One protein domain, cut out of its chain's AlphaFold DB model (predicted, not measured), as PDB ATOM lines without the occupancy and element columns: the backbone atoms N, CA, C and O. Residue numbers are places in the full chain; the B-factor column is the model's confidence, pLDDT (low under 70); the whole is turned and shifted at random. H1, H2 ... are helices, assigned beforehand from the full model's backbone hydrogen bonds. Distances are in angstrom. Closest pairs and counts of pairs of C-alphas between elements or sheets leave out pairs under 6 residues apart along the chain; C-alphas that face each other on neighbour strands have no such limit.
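Overview. This is residues 308 to 415 of the 620 residues of an uncharacterized protein of Myxococcales bacterium (UniProt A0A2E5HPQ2). Short helices are stacked in three groups along one long axis, most of them running crosswise to it: H1 and H3 side by side at one end with H2 set at a slant to them, H4, H5 and H6 in the middle, and the helical hairpin of H7 and the long H8 at the other end. The first group meets the middle through few contacts, while H4 and H6 of the middle pack on the hairpin. The printed part has 108 residues with eight named helices, H1 to H8 in order along the chain, and no named strand; the class is all helix. It is compact by its radius of gyration of the C-alphas, 14.3 A, yet elongated in outline, with spans of 45 by 25 by 24 A.

Arrangement. H1, residues 308 to 317, touches H3, residues 336 to 344, at a shallow tilt of 13 degrees, the same way; their closest C-alphas, those of Cys 311 and Ile 338, are 5.4 A apart. H2, residues 321 to 327, is close to H3 but not clearly touching, with the C-alphas of Tyr 321 and Ala 342 closest at 6.6 A. H3 is likewise close but not clearly touching to H6, residues 369 to 380, with the C-alphas of Ile 343 and Val 371 closest at 7.4 A. H4, residues 350 to 355, touches H6 about perpendicular at 87 degrees, through residues 374 to 379 of H6 alone; the closest C-alphas, those of Lys 350 and Ala 378, are 4.7 A apart. H5, residues 357 to 362, touches no helix, and H3 and H5 are near each other. H7, residues 386 to 391, touches H4 at a steep tilt of 44 degrees, with the C-alphas of Ile 354 and Ala 387 closest at 6.3 A. H7 and H8, residues 397 to 415, form a helical hairpin at a shallow tilt of 20 degrees, opposite ways; the closest C-alphas, those of Ala 391 and Ala 400, are 4.2 A apart, and H8 touches H7 with residues 399 to 407 alone. H6 touches H8 with residues 379 to 380 alone, at a shallow tilt of 34 degrees, only just short of steep; the C-alphas of Met 379 and Ala 406 are closest at 5.4 A. H1 and H8 are apart. In H1 to H8 every O i to N i+4 pair is within hydrogen-bond range.

Along the chain. H1 begins at C-alpha 308, (-188.279, 18.790, 70.509), and is 14.2 A long. H2, H3, H4 and H5 follow, and H6 is 16.5 A long, from C-alpha 369 at (-175.890, 36.156, 67.433). After H7, H8 is the longest helix, 19 residues and 27.0 A, ending at C-alpha 415, (-184.913, 56.918, 44.503).

Size, cuts and confidence. The two C-alphas farthest apart, those of Gln 309 and Val 415, are 47.0 A apart. The printed part has no cut and no long link. Mean pLDDT of the printed part is 87.7, H7 has the mean of 79, and no printed residue is under 70.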
ATOM      1  N   ARG A 308    -189.491  19.402  71.066       96.19
ATOM      2  CA  ARG A 308    -188.279  18.790  70.509       96.19
ATOM      3  C   ARG A 308    -188.547  18.074  69.184       96.19
ATOM      4  O   ARG A 308    -187.822  18.297  68.216       96.19
ATOM      5  N   GLN A 309    -189.590  17.246  69.125       96.00
ATOM      6  CA  GLN A 309    -189.954  16.511  67.909       96.00
ATOM      7  C   GLN A 309    -190.361  17.461  66.777       96.00
ATOM      8  O   GLN A 309    -190.057  17.209  65.609       96.00
ATOM      9  N   ILE A 310    -191.022  18.569  67.118       96.06
ATOM     10  CA  ILE A 310    -191.363  19.627  66.166       96.06
ATOM     11  C   ILE A 310    -190.086  20.266  65.606       96.06
ATOM     12  O   ILE A 310    -189.946  20.357  64.384       96.06
ATOM     13  N   CYS A 311    -189.131  20.652  66.456       96.75
ATOM     14  CA  CYS A 311    -187.848  21.215  66.023       96.75
ATOM     15  C   CYS A 311    -187.068  20.250  65.115       96.75
ATOM     16  O   CYS A 311    -186.657  20.630  64.018       96.75
ATOM     17  N   GLU A 312    -186.933  18.980  65.511       96.62
ATOM     18  CA  GLU A 312    -186.280  17.936  64.705       96.62
ATOM     19  C   GLU A 312    -186.968  17.776  63.337       96.62
ATOM     20  O   GLU A 312    -186.312  17.708  62.291       96.62
ATOM     21  N   ARG A 313    -188.307  17.798  63.312       94.88
ATOM     22  CA  ARG A 313    -189.089  17.726  62.072       94.88
ATOM     23  C   ARG A 313    -188.869  18.947  61.181       94.88
ATOM     24  O   ARG A 313    -188.779  18.781  59.959       94.88
ATOM     25  N   ILE A 314    -188.798  20.149  61.749       95.56
ATOM     26  CA  ILE A 314    -188.511  21.385  61.012       95.56
ATOM     27  C   ILE A 314    -187.135  21.289  60.352       95.56
ATOM     28  O   ILE A 314    -187.035  21.501  59.144       95.56
ATOM     29  N   MET A 315    -186.108  20.883  61.097       95.75
ATOM     30  CA  MET A 315    -184.747  20.745  60.571       95.75
ATOM     31  C   MET A 315    -184.660  19.692  59.459       95.75
ATOM     32  O   MET A 315    -184.026  19.928  58.427       95.75
ATOM     33  N   ALA A 316    -185.360  18.567  59.624       93.25
ATOM     34  CA  ALA A 316    -185.368  17.478  58.651       93.25
ATOM     35  C   ALA A 316    -186.135  17.817  57.362       93.25
ATOM     36  O   ALA A 316    -185.717  17.445  56.267       93.25
ATOM     37  N   THR A 317    -187.281  18.497  57.472       88.38
ATOM     38  CA  THR A 317    -188.191  18.710  56.328       88.38
ATOM     39  C   THR A 317    -188.127  20.111  55.726       88.38
ATOM     40  O   THR A 317    -188.697  20.330  54.653       88.38
ATOM     41  N   ARG A 318    -187.445  21.043  56.403       90.44
ATOM     42  CA  ARG A 318    -187.263  22.459  56.041       90.44
ATOM     43  C   ARG A 318    -188.535  23.118  55.481       90.44
ATOM     44  O   ARG A 318    -188.529  23.656  54.369       90.44
ATOM     45  N   PRO A 319    -189.674  23.026  56.193       87.56
ATOM     46  CA  PRO A 319    -190.915  23.631  55.738       87.56
ATOM     47  C   PRO A 319    -190.822  25.160  55.823       87.56
ATOM     48  O   PRO A 319    -190.160  25.710  56.696       87.56
ATOM     49  N   ASN A 320    -191.533  25.863  54.938       87.12
ATOM     50  CA  ASN A 320    -191.660  27.316  55.068       87.12
ATOM     51  C   ASN A 320    -192.464  27.697  56.326       87.12
ATOM     52  O   ASN A 320    -193.315  26.933  56.789       87.12
ATOM     53  N   TYR A 321    -192.249  28.911  56.830       89.19
ATOM     54  CA  TYR A 321    -192.841  29.402  58.074       89.19
ATOM     55  C   TYR A 321    -194.374  29.323  58.101       89.19
ATOM     56  O   TYR A 321    -194.966  28.872  59.078       89.19
ATOM     57  N   LYS A 322    -195.046  29.665  56.995       84.31
ATOM     58  CA  LYS A 322    -196.517  29.581  56.903       84.31
ATOM     59  C   LYS A 322    -197.031  28.155  57.072       84.31
ATOM     60  O   LYS A 322    -198.096  27.951  57.648       84.31
ATOM     61  N   ARG A 323    -196.295  27.172  56.551       84.44
ATOM     62  CA  ARG A 323    -196.607  25.757  56.730       84.44
ATOM     63  C   ARG A 323    -196.352  25.322  58.169       84.44
ATOM     64  O   ARG A 323    -197.186  24.595  58.681       84.44
ATOM     65  N   ILE A 324    -195.269  25.780  58.799       90.06
ATOM     66  CA  ILE A 324    -194.979  25.506  60.218       90.06
ATOM     67  C   ILE A 324    -196.154  25.965  61.079       90.06
ATOM     68  O   ILE A 324    -196.796  25.137  61.711       90.06
ATOM     69  N   VAL A 325    -196.518  27.249  61.012       88.31
ATOM     70  CA  VAL A 325    -197.616  27.815  61.818       88.31
ATOM     71  C   VAL A 325    -198.953  27.119  61.552       88.31
ATOM     72  O   VAL A 325    -199.755  26.961  62.461       88.31
ATOM     73  N   GLY A 326    -199.196  26.663  60.322       83.94
ATOM     74  CA  GLY A 326    -200.409  25.913  59.986       83.94
ATOM     75  C   GLY A 326    -200.435  24.454  60.459       83.94
ATOM     76  O   GLY A 326    -201.485  23.826  60.334       83.94
ATOM     77  N   LEU A 327    -199.308  23.903  60.920       88.00
ATOM     78  CA  LEU A 327    -199.181  22.530  61.424       88.00
ATOM     79  C   LEU A 327    -199.025  22.466  62.946       88.00
ATOM     80  O   LEU A 327    -199.264  21.398  63.506       88.00
ATOM     81  N   LEU A 328    -198.612  23.566  63.584       90.56
ATOM     82  CA  LEU A 328    -198.391  23.626  65.025       90.56
ATOM     83  C   LEU A 328    -199.692  23.367  65.809       90.56
ATOM     84  O   LEU A 328    -200.726  23.942  65.455       90.56
ATOM     85  N   PRO A 329    -199.639  22.546  66.874       88.38
ATOM     86  CA  PRO A 329    -200.747  22.397  67.816       88.38
ATOM     87  C   PRO A 329    -200.944  23.669  68.653       88.38
ATOM     88  O   PRO A 329    -200.072  24.543  68.681       88.38
ATOM     89  N   SER A 330    -202.072  23.774  69.362       86.31
ATOM     90  CA  SER A 330    -202.316  24.888  70.295       86.31
ATOM     91  C   SER A 330    -201.310  24.914  71.444       86.31
ATOM     92  O   SER A 330    -200.896  25.991  71.863       86.31
ATOM     93  N   GLU A 331    -200.873  23.738  71.897       86.12
ATOM     94  CA  GLU A 331    -199.801  23.562  72.874       86.12
ATOM     95  C   GLU A 331    -198.788  22.543  72.322       86.12
ATOM     96  O   GLU A 331    -199.195  21.456  71.911       86.12
ATOM     97  N   PRO A 332    -197.482  22.875  72.241       85.38
ATOM     98  CA  PRO A 332    -196.834  24.069  72.799       85.38
ATOM     99  C   PRO A 332    -196.979  25.355  71.956       85.38
ATOM    100  O   PRO A 332    -196.538  26.417  72.390       85.38
ATOM    101  N   GLY A 333    -197.572  25.299  70.758       89.44
ATOM    102  CA  GLY A 333    -197.680  26.467  69.878       89.44
ATOM    103  C   GLY A 333    -196.336  26.918  69.288       89.44
ATOM    104  O   GLY A 333    -195.436  26.111  69.054       89.44
ATOM    105  N   LEU A 334    -196.206  28.215  68.979       93.38
ATOM    106  CA  LEU A 334    -194.966  28.801  68.453       93.38
ATOM    107  C   LEU A 334    -194.056  29.247  69.603       93.38
ATOM    108  O   LEU A 334    -194.238  30.329  70.156       93.38
ATOM    109  N   THR A 335    -193.056  28.434  69.926       94.75
ATOM    110  CA  THR A 335    -192.084  28.713  70.991       94.75
ATOM    111  C   THR A 335    -190.775  29.310  70.463       94.75
ATOM    112  O   THR A 335    -190.523  29.346  69.252       94.75
ATOM    113  N   ARG A 336    -189.892  29.737  71.381       95.69
ATOM    114  CA  ARG A 336    -188.539  30.228  71.062       95.69
ATOM    115  C   ARG A 336    -187.729  29.192  70.280       95.69
ATOM    116  O   ARG A 336    -187.134  29.541  69.264       95.69
ATOM    117  N   ALA A 337    -187.733  27.933  70.723       95.56
ATOM    118  CA  ALA A 337    -186.978  26.857  70.080       95.56
ATOM    119  C   ALA A 337    -187.517  26.537  68.679       95.56
ATOM    120  O   ALA A 337    -186.741  26.410  67.733       95.56
ATOM    121  N   ILE A 338    -188.843  26.488  68.522       96.31
ATOM    122  CA  ILE A 338    -189.492  26.230  67.230       96.31
ATOM    123  C   ILE A 338    -189.194  27.353  66.236       96.31
ATOM    124  O   ILE A 338    -188.880  27.086  65.076       96.31
ATOM    125  N   MET A 339    -189.263  28.610  66.680       96.44
ATOM    126  CA  MET A 339    -188.931  29.756  65.837       96.44
ATOM    127  C   MET A 339    -187.441  29.768  65.464       96.44
ATOM    128  O   MET A 339    -187.118  29.976  64.295       96.44
ATOM    129  N   ALA A 340    -186.539  29.480  66.407       95.56
ATOM    130  CA  ALA A 340    -185.108  29.352  66.126       95.56
ATOM    131  C   ALA A 340    -184.828  28.253  65.086       95.56
ATOM    132  O   ALA A 340    -184.170  28.525  64.083       95.56
ATOM    133  N   ALA A 341    -185.413  27.061  65.253       95.75
ATOM    134  CA  ALA A 341    -185.295  25.963  64.295       95.75
ATOM    135  C   ALA A 341    -185.855  26.345  62.914       95.75
ATOM    136  O   ALA A 341    -185.265  26.023  61.885       95.75
ATOM    137  N   ALA A 342    -186.980  27.070  62.867       95.38
ATOM    138  CA  ALA A 342    -187.560  27.556  61.617       95.38
ATOM    139  C   ALA A 342    -186.627  28.531  60.890       95.38
ATOM    140  O   ALA A 342    -186.502  28.460  59.663       95.38
ATOM    141  N   ILE A 343    -185.976  29.433  61.629       95.00
ATOM    142  CA  ILE A 343    -184.979  30.349  61.076       95.00
ATOM    143  C   ILE A 343    -183.797  29.535  60.571       95.00
ATOM    144  O   ILE A 343    -183.495  29.605  59.383       95.00
ATOM    145  N   GLU A 344    -183.169  28.725  61.423       93.94
ATOM    146  CA  GLU A 344    -181.974  27.937  61.109       93.94
ATOM    147  C   GLU A 344    -182.166  27.059  59.865       93.94
ATOM    148  O   GLU A 344    -181.369  27.144  58.925       93.94
ATOM    149  N   ALA A 345    -183.296  26.348  59.785       92.69
ATOM    150  CA  ALA A 345    -183.694  25.514  58.649       92.69
ATOM    151  C   ALA A 345    -183.929  26.284  57.332       92.69
ATOM    152  O   ALA A 345    -184.177  25.662  56.296       92.69
ATOM    153  N   GLY A 346    -183.894  27.620  57.355       90.12
ATOM    154  CA  GLY A 346    -184.201  28.483  56.211       90.12
ATOM    155  C   GLY A 346    -185.697  28.559  55.896       90.12
ATOM    156  O   GLY A 346    -186.083  28.921  54.786       90.12
ATOM    157  N   GLY A 347    -186.554  28.195  56.854       88.88
ATOM    158  CA  GLY A 347    -188.009  28.236  56.717       88.88
ATOM    159  C   GLY A 347    -188.585  29.655  56.765       88.88
ATOM    160  O   GLY A 347    -189.687  29.880  56.256       88.88
ATOM    161  N   VAL A 348    -187.848  30.608  57.341       92.12
ATOM    162  CA  VAL A 348    -188.214  32.029  57.438       92.12
ATOM    163  C   VAL A 348    -187.441  32.828  56.384       92.12
ATOM    164  O   VAL A 348    -186.213  32.813  56.363       92.12
ATOM    165  N   SER A 349    -188.155  33.517  55.490       88.50
ATOM    166  CA  SER A 349    -187.529  34.363  54.462       88.50
ATOM    167  C   SER A 349    -186.989  35.676  55.046       88.50
ATOM    168  O   SER A 349    -187.439  36.102  56.106       88.50
ATOM    169  N   LYS A 350    -186.094  36.380  54.332       89.12
ATOM    170  CA  LYS A 350    -185.612  37.723  54.735       89.12
ATOM    171  C   LYS A 350    -186.767  38.700  54.985       89.12
ATOM    172  O   LYS A 350    -186.819  39.382  56.003       89.12
ATOM    173  N   ALA A 351    -187.764  38.692  54.102       84.38
ATOM    174  CA  ALA A 351    -188.959  39.510  54.264       84.38
ATOM    175  C   ALA A 351    -189.790  39.119  55.501       84.38
ATOM    176  O   ALA A 351    -190.351  40.000  56.155       84.38
ATOM    177  N   ASP A 352    -189.885  37.821  55.812       88.69
ATOM    178  CA  ASP A 352    -190.578  37.341  57.010       88.69
ATOM    179  C   ASP A 352    -189.788  37.670  58.288       88.69
ATOM    180  O   ASP A 352    -190.418  38.015  59.281       88.69
ATOM    181  N   LEU A 353    -188.447  37.661  58.267       92.12
ATOM    182  CA  LEU A 353    -187.613  38.097  59.402       92.12
ATOM    183  C   LEU A 353    -187.935  39.541  59.808       92.12
ATOM    184  O   LEU A 353    -188.124  39.810  60.989       92.12
ATOM    185  N   ILE A 354    -188.092  40.447  58.834       90.81
ATOM    186  CA  ILE A 354    -188.509  41.832  59.105       90.81
ATOM    187  C   ILE A 354    -189.936  41.864  59.670       90.81
ATOM    188  O   ILE A 354    -190.173  42.508  60.690       90.81
ATOM    189  N   ILE A 355    -190.894  41.166  59.040       88.12
ATOM    190  CA  ILE A 355    -192.305  41.144  59.484       88.12
ATOM    191  C   ILE A 355    -192.430  40.646  60.926       88.12
ATOM    192  O   ILE A 355    -193.222  41.183  61.701       88.12
ATOM    193  N   LEU A 356    -191.681  39.598  61.256       92.00
ATOM    194  CA  LEU A 356    -191.773  38.874  62.515       92.00
ATOM    195  C   LEU A 356    -190.880  39.475  63.602       92.00
ATOM    196  O   LEU A 356    -190.840  38.912  64.687       92.00
ATOM    197  N   THR A 357    -190.220  40.615  63.363       93.25
ATOM    198  CA  THR A 357    -189.344  41.269  64.356       93.25
ATOM    199  C   THR A 357    -189.981  41.400  65.749       93.25
ATOM    200  O   THR A 357    -189.306  41.037  66.707       93.25
ATOM    201  N   PRO A 358    -191.264  41.799  65.912       91.19
ATOM    202  CA  PRO A 358    -191.883  41.851  67.240       91.19
ATOM    203  C   PRO A 358    -191.931  40.475  67.920       91.19
ATOM    204  O   PRO A 358    -191.674  40.359  69.109       91.19
ATOM    205  N   THR A 359    -192.191  39.409  67.158       90.94
ATOM    206  CA  THR A 359    -192.163  38.031  67.667       90.94
ATOM    207  C   THR A 359    -190.739  37.574  67.992       90.94
ATOM    208  O   THR A 359    -190.535  36.873  68.976       90.94
ATOM    209  N   LEU A 360    -189.740  37.960  67.190       94.06
ATOM    210  CA  LEU A 360    -188.333  37.648  67.469       94.06
ATOM    211  C   LEU A 360    -187.847  38.340  68.747       94.06
ATOM    212  O   LEU A 360    -187.118  37.727  69.525       94.06
ATOM    213  N   GLU A 361    -188.268  39.584  68.965       92.00
ATOM    214  CA  GLU A 361    -188.013  40.344  70.189       92.00
ATOM    215  C   GLU A 361    -188.682  39.684  71.399       92.00
ATOM    216  O   GLU A 361    -188.012  39.391  72.384       92.00
ATOM    217  N   GLU A 362    -189.979  39.373  71.312       90.62
ATOM    218  CA  GLU A 362    -190.723  38.730  72.405       90.62
ATOM    219  C   GLU A 362    -190.149  37.361  72.795       90.62
ATOM    220  O   GLU A 362    -190.190  36.987  73.965       90.62
ATOM    221  N   LEU A 363    -189.576  36.627  71.837       93.06
ATOM    222  CA  LEU A 363    -188.918  35.341  72.081       93.06
ATOM    223  C   LEU A 363    -187.434  35.474  72.469       93.06
ATOM    224  O   LEU A 363    -186.768  34.449  72.635       93.06
ATOM    225  N   GLY A 364    -186.882  36.688  72.585       92.44
ATOM    226  CA  GLY A 364    -185.464  36.914  72.900       92.44
ATOM    227  C   GLY A 364    -184.517  36.284  71.873       92.44
ATOM    228  O   GLY A 364    -183.479  35.715  72.224       92.44
ATOM    229  N   LEU A 365    -184.924  36.259  70.602       94.94
ATOM    230  CA  LEU A 365    -184.144  35.683  69.505       94.94
ATOM    231  C   LEU A 365    -183.230  36.705  68.837       94.94
ATOM    232  O   LEU A 365    -182.248  36.303  68.228       94.94
ATOM    233  N   LEU A 366    -183.512  38.004  68.965       92.50
ATOM    234  CA  LEU A 366    -182.633  39.048  68.425       92.50
ATOM    235  C   LEU A 366    -181.266  39.087  69.130       92.50
ATOM    236  O   LEU A 366    -180.276  39.431  68.494       92.50
ATOM    237  N   ASP A 367    -181.206  38.657  70.393       91.25
ATOM    238  CA  ASP A 367    -179.966  38.561  71.175       91.25
ATOM    239  C   ASP A 367    -179.138  37.307  70.844       91.25
ATOM    240  O   ASP A 367    -178.003  37.166  71.295       91.25
ATOM    241  N   VAL A 368    -179.690  36.368  70.064       93.44
ATOM    242  CA  VAL A 368    -178.954  35.186  69.600       93.44
ATOM    243  C   VAL A 368    -178.104  35.602  68.394       93.44
ATOM    244  O   VAL A 368    -178.691  35.920  67.358       93.44
ATOM    245  N   PRO A 369    -176.754  35.550  68.453       91.69
ATOM    246  CA  PRO A 369    -175.890  36.156  67.433       91.69
ATOM    247  C   PRO A 369    -176.223  35.737  65.996       91.69
ATOM    248  O   PRO A 369    -176.465  36.586  65.145       91.69
ATOM    249  N   ALA A 370    -176.375  34.433  65.745       90.81
ATOM    250  CA  ALA A 370    -176.688  33.912  64.411       90.81
ATOM    251  C   ALA A 370    -178.059  34.372  63.867       90.81
ATOM    252  O   ALA A 370    -178.250  34.505  62.655       90.81
ATOM    253  N   VAL A 371    -179.038  34.604  64.749       92.88
ATOM    254  CA  VAL A 371    -180.349  35.137  64.356       92.88
ATOM    255  C   VAL A 371    -180.260  36.647  64.149       92.88
ATOM    256  O   VAL A 371    -180.787  37.143  63.154       92.88
ATOM    257  N   GLY A 372    -179.555  37.354  65.035       91.69
ATOM    258  CA  GLY A 372    -179.277  38.783  64.926       91.69
ATOM    259  C   GLY A 372    -178.573  39.141  63.615       91.69
ATOM    260  O   GLY A 372    -179.020  40.049  62.922       91.69
ATOM    261  N   GLU A 373    -177.550  38.383  63.215       92.12
ATOM    262  CA  GLU A 373    -176.842  38.548  61.935       92.12
ATOM    263  C   GLU A 373    -177.769  38.348  60.731       92.12
ATOM    264  O   GLU A 373    -177.809  39.173  59.818       92.12
ATOM    265  N   ARG A 374    -178.579  37.281  60.732       91.88
ATOM    266  CA  ARG A 374    -179.553  37.038  59.652       91.88
ATOM    267  C   ARG A 374    -180.614  38.127  59.570       91.88
ATOM    268  O   ARG A 374    -181.044  38.474  58.470       91.88
ATOM    269  N   TRP A 375    -181.057  38.631  60.715       93.56
ATOM    270  CA  TRP A 375    -182.008  39.731  60.790       93.56
ATOM    271  C   TRP A 375    -181.390  41.030  60.254       93.56
ATOM    272  O   TRP A 375    -182.011  41.671  59.411       93.56
ATOM    273  N   GLN A 376    -180.149  41.357  60.627       90.00
ATOM    274  CA  GLN A 376    -179.422  42.514  60.087       90.00
ATOM    275  C   GLN A 376    -179.235  42.416  58.566       90.00
ATOM    276  O   GLN A 376    -179.620  43.334  57.847       90.00
ATOM    277  N   GLY A 377    -178.776  41.271  58.051       89.75
ATOM    278  CA  GLY A 377    -178.643  41.071  56.602       89.75
ATOM    279  C   GLY A 377    -179.980  41.167  55.853       89.75
ATOM    280  O   GLY A 377    -180.043  41.666  54.730       89.75
ATOM    281  N   ALA A 378    -181.091  40.750  56.472       89.81
ATOM    282  CA  ALA A 378    -182.419  40.945  55.890       89.81
ATOM    283  C   ALA A 378    -182.803  42.430  55.779       89.81
ATOM    284  O   ALA A 378    -183.484  42.813  54.830       89.81
ATOM    285  N   MET A 379    -182.375  43.255  56.734       89.12
ATOM    286  CA  MET A 379    -182.647  44.691  56.761       89.12
ATOM    287  C   MET A 379    -181.808  45.471  55.754       89.12
ATOM    288  O   MET A 379    -182.334  46.366  55.092       89.12
ATOM    289  N   GLU A 380    -180.541  45.102  55.579       85.31
ATOM    290  CA  GLU A 380    -179.672  45.688  54.553       85.31
ATOM    291  C   GLU A 380    -180.257  45.503  53.149       85.31
ATOM    292  O   GLU A 380    -180.253  46.438  52.345       85.31
ATOM    293  N   GLU A 381    -180.856  44.340  52.892       83.56
ATOM    294  CA  GLU A 381    -181.512  43.981  51.630       83.56
ATOM    295  C   GLU A 381    -182.991  44.393  51.546       83.56
ATOM    296  O   GLU A 381    -183.692  44.015  50.605       83.56
ATOM    297  N   ALA A 382    -183.507  45.165  52.506       80.75
ATOM    298  CA  ALA A 382    -184.890  45.617  52.453       80.75
ATOM    299  C   ALA A 382    -185.154  46.460  51.188       80.75
ATOM    300  O   ALA A 382    -184.423  47.397  50.866       80.75
ATOM    301  N   GLU A 383    -186.233  46.148  50.471       72.19
ATOM    302  CA  GLU A 383    -186.599  46.836  49.220       72.19
ATOM    303  C   GLU A 383    -187.717  47.882  49.401       72.19
ATOM    304  O   GLU A 383    -188.070  48.592  48.461       72.19
ATOM    305  N   ASN A 384    -188.329  47.969  50.587       71.12
ATOM    306  CA  ASN A 384    -189.478  48.844  50.847       71.12
ATOM    307  C   ASN A 384    -189.524  49.342  52.300       71.12
ATOM    308  O   ASN A 384    -188.809  48.848  53.169       71.12
ATOM    309  N   GLN A 385    -190.425  50.289  52.579       71.94
ATOM    310  CA  GLN A 385    -190.575  50.909  53.901       71.94
ATOM    311  C   GLN A 385    -191.324  50.028  54.923       71.94
ATOM    312  O   GLN A 385    -191.703  50.505  55.992       71.94
ATOM    313  N   ARG A 386    -191.552  48.729  54.655       73.94
ATOM    314  CA  ARG A 386    -192.256  47.830  55.593       73.94
ATOM    315  C   ARG A 386    -191.637  47.853  56.988       73.94
ATOM    316  O   ARG A 386    -192.379  47.772  57.965       73.94
ATOM    317  N   ALA A 387    -190.314  47.970  57.074       79.56
ATOM    318  CA  ALA A 387    -189.595  48.018  58.339       79.56
ATOM    319  C   ALA A 387    -190.065  49.183  59.239       79.56
ATOM    320  O   ALA A 387    -190.296  48.952  60.423       79.56
ATOM    321  N   ALA A 388    -190.379  50.362  58.687       77.75
ATOM    322  CA  ALA A 388    -190.893  51.505  59.455       77.75
ATOM    323  C   ALA A 388    -192.246  51.207  60.135       77.75
ATOM    324  O   ALA A 388    -192.476  51.546  61.295       77.75
ATOM    325  N   ASN A 389    -193.140  50.484  59.452       77.00
ATOM    326  CA  ASN A 389    -194.411  50.047  60.043       77.00
ATOM    327  C   ASN A 389    -194.221  49.060  61.198       77.00
ATOM    328  O   ASN A 389    -195.027  49.033  62.133       77.00
ATOM    329  N   ILE A 390    -193.204  48.205  61.093       82.88
ATOM    330  CA  ILE A 390    -192.869  47.239  62.135       82.88
ATOM    331  C   ILE A 390    -192.201  47.941  63.318       82.88
ATOM    332  O   ILE A 390    -192.559  47.621  64.446       82.88
ATOM    333  N   ALA A 391    -191.350  48.947  63.084       82.38
ATOM    334  CA  ALA A 391    -190.692  49.735  64.131       82.38
ATOM    335  C   ALA A 391    -191.692  50.282  65.162       82.38
ATOM    336  O   ALA A 391    -191.477  50.189  66.365       82.38
ATOM    337  N   ALA A 392    -192.863  50.741  64.705       76.50
ATOM    338  CA  ALA A 392    -193.931  51.235  65.577       76.50
ATOM    339  C   ALA A 392    -194.540  50.179  66.530       76.50
ATOM    340  O   ALA A 392    -195.317  50.538  67.418       76.50
ATOM    341  N   ARG A 393    -194.248  48.889  66.322       79.44
ATOM    342  CA  ARG A 393    -194.782  47.739  67.077       79.44
ATOM    343  C   ARG A 393    -193.732  47.034  67.939       79.44
ATOM    344  O   ARG A 393    -194.094  46.099  68.644       79.44
ATOM    345  N   VAL A 394    -192.476  47.457  67.854       84.56
ATOM    346  CA  VAL A 394    -191.349  46.915  68.620       84.56
ATOM    347  C   VAL A 394    -191.229  47.663  69.953       84.56
ATOM    348  O   VAL A 394    -191.605  48.837  70.043       84.56
ATOM    349  N   ARG A 395    -190.774  46.971  71.004       83.75
ATOM    350  CA  ARG A 395    -190.644  47.531  72.360       83.75
ATOM    351  C   ARG A 395    -189.296  48.218  72.565       83.75
ATOM    352  O   ARG A 395    -189.273  49.302  73.144       83.75
ATOM    353  N   ALA A 396    -188.206  47.613  72.102       87.50
ATOM    354  CA  ALA A 396    -186.856  48.138  72.236       87.50
ATOM    355  C   ALA A 396    -186.594  49.274  71.241       87.50
ATOM    356  O   ALA A 396    -186.743  49.119  70.027       87.50
ATOM    357  N   GLU A 397    -186.140  50.410  71.769       86.25
ATOM    358  CA  GLU A 397    -185.843  51.615  70.992       86.25
ATOM    359  C   GLU A 397    -184.757  51.363  69.938       86.25
ATOM    360  O   GLU A 397    -184.987  51.614  68.760       86.25
ATOM    361  N   ALA A 398    -183.650  50.717  70.317       86.19
ATOM    362  CA  ALA A 398    -182.558  50.390  69.396       86.19
ATOM    363  C   ALA A 398    -182.993  49.495  68.214       86.19
ATOM    364  O   ALA A 398    -182.475  49.611  67.103       86.19
ATOM    365  N   VAL A 399    -183.952  48.586  68.426       86.75
ATOM    366  CA  VAL A 399    -184.484  47.729  67.351       86.75
ATOM    367  C   VAL A 399    -185.419  48.537  66.446       86.75
ATOM    368  O   VAL A 399    -185.382  48.380  65.223       86.75
ATOM    369  N   ALA A 400    -186.232  49.425  67.026       86.06
ATOM    370  CA  ALA A 400    -187.084  50.336  66.270       86.06
ATOM    371  C   ALA A 400    -186.265  51.307  65.399       86.06
ATOM    372  O   ALA A 400    -186.609  51.500  64.233       86.06
ATOM    373  N   GLU A 401    -185.165  51.852  65.922       85.56
ATOM    374  CA  GLU A 401    -184.237  52.721  65.184       85.56
ATOM    375  C   GLU A 401    -183.627  52.005  63.981       85.56
ATOM    376  O   GLU A 401    -183.761  52.485  62.856       85.56
ATOM    377  N   LYS A 402    -183.075  50.801  64.170       87.12
ATOM    378  CA  LYS A 402    -182.537  50.001  63.057       87.12
ATOM    379  C   LYS A 402    -183.588  49.750  61.976       87.12
ATOM    380  O   LYS A 402    -183.295  49.822  60.783       87.12
ATOM    381  N   LEU A 403    -184.831  49.443  62.362       86.38
ATOM    382  CA  LEU A 403    -185.923  49.221  61.404       86.38
ATOM    383  C   LEU A 403    -186.260  50.487  60.615       86.38
ATOM    384  O   LEU A 403    -186.580  50.398  59.427       86.38
ATOM    385  N   GLN A 404    -186.165  51.652  61.252       82.56
ATOM    386  CA  GLN A 404    -186.327  52.933  60.580       82.56
ATOM    387  C   GLN A 404    -185.173  53.200  59.604       82.56
ATOM    388  O   GLN A 404    -185.427  53.548  58.453       82.56
ATOM    389  N   GLU A 405    -183.927  52.948  60.006       82.88
ATOM    390  CA  GLU A 405    -182.749  53.084  59.139       82.88
ATOM    391  C   GLU A 405    -182.829  52.182  57.903       82.88
ATOM    392  O   GLU A 405    -182.541  52.619  56.788       82.88
ATOM    393  N   ALA A 406    -183.277  50.936  58.071       83.81
ATOM    394  CA  ALA A 406    -183.463  50.002  56.964       83.81
ATOM    395  C   ALA A 406    -184.537  50.480  55.976       83.81
ATOM    396  O   ALA A 406    -184.355  50.385  54.760       83.81
ATOM    397  N   ALA A 407    -185.645  51.026  56.488       79.00
ATOM    398  CA  ALA A 407    -186.674  51.635  55.653       79.00
ATOM    399  C   ALA A 407    -186.126  52.848  54.885       79.00
ATOM    400  O   ALA A 407    -186.364  52.966  53.683       79.00
ATOM    401  N   ASP A 408    -185.354  53.709  55.547       76.50
ATOM    402  CA  ASP A 408    -184.737  54.887  54.932       76.50
ATOM    403  C   ASP A 408    -183.720  54.488  53.853       76.50
ATOM    404  O   ASP A 408    -183.726  55.046  52.752       76.50
ATOM    405  N   GLY A 409    -182.890  53.477  54.121       79.62
ATOM    406  CA  GLY A 409    -181.945  52.914  53.156       79.62
ATOM    407  C   GLY A 409    -182.635  52.334  51.919       79.62
ATOM    408  O   GLY A 409    -182.195  52.580  50.792       79.62
ATOM    409  N   ALA A 410    -183.753  51.625  52.104       77.12
ATOM    410  CA  ALA A 410    -184.550  51.087  51.004       77.12
ATOM    411  C   ALA A 410    -185.100  52.193  50.087       77.12
ATOM    412  O   ALA A 410    -185.037  52.074  48.861       77.12
ATOM    413  N   VAL A 411    -185.596  53.289  50.668       74.69
ATOM    414  CA  VAL A 411    -186.119  54.436  49.910       74.69
ATOM    415  C   VAL A 411    -185.002  55.126  49.143       74.69
ATOM    416  O   VAL A 411    -185.148  55.350  47.943       74.69
ATOM    417  N   LYS A 412    -183.872  55.409  49.801       76.56
ATOM    418  CA  LYS A 412    -182.713  56.047  49.164       76.56
ATOM    419  C   LYS A 412    -182.228  55.261  47.954       76.56
ATOM    420  O   LYS A 412    -182.027  55.850  46.899       76.56
ATOM    421  N   ARG A 413    -182.099  53.933  48.064       78.19
ATOM    422  CA  ARG A 413    -181.713  53.079  46.926       78.19
ATOM    423  C   ARG A 413    -182.724  53.146  45.786       78.19
ATOM    424  O   ARG A 413    -182.328  53.297  44.635       78.19
ATOM    425  N   ALA A 414    -184.017  53.060  46.103       70.88
ATOM    426  CA  ALA A 414    -185.076  53.102  45.099       70.88
ATOM    427  C   ALA A 414    -185.136  54.446  44.352       70.88
ATOM    428  O   ALA A 414    -185.409  54.465  43.153       70.88
ATOM    429  N   VAL A 415    -184.878  55.555  45.053       71.69
ATOM    430  CA  VAL A 415    -184.913  56.918  44.503       71.69
ATOM    431  C   VAL A 415    -183.618  57.264  43.758       71.69
ATOM    432  O   VAL A 415    -183.678  57.830  42.669       71.69
TER     433      VAL A 415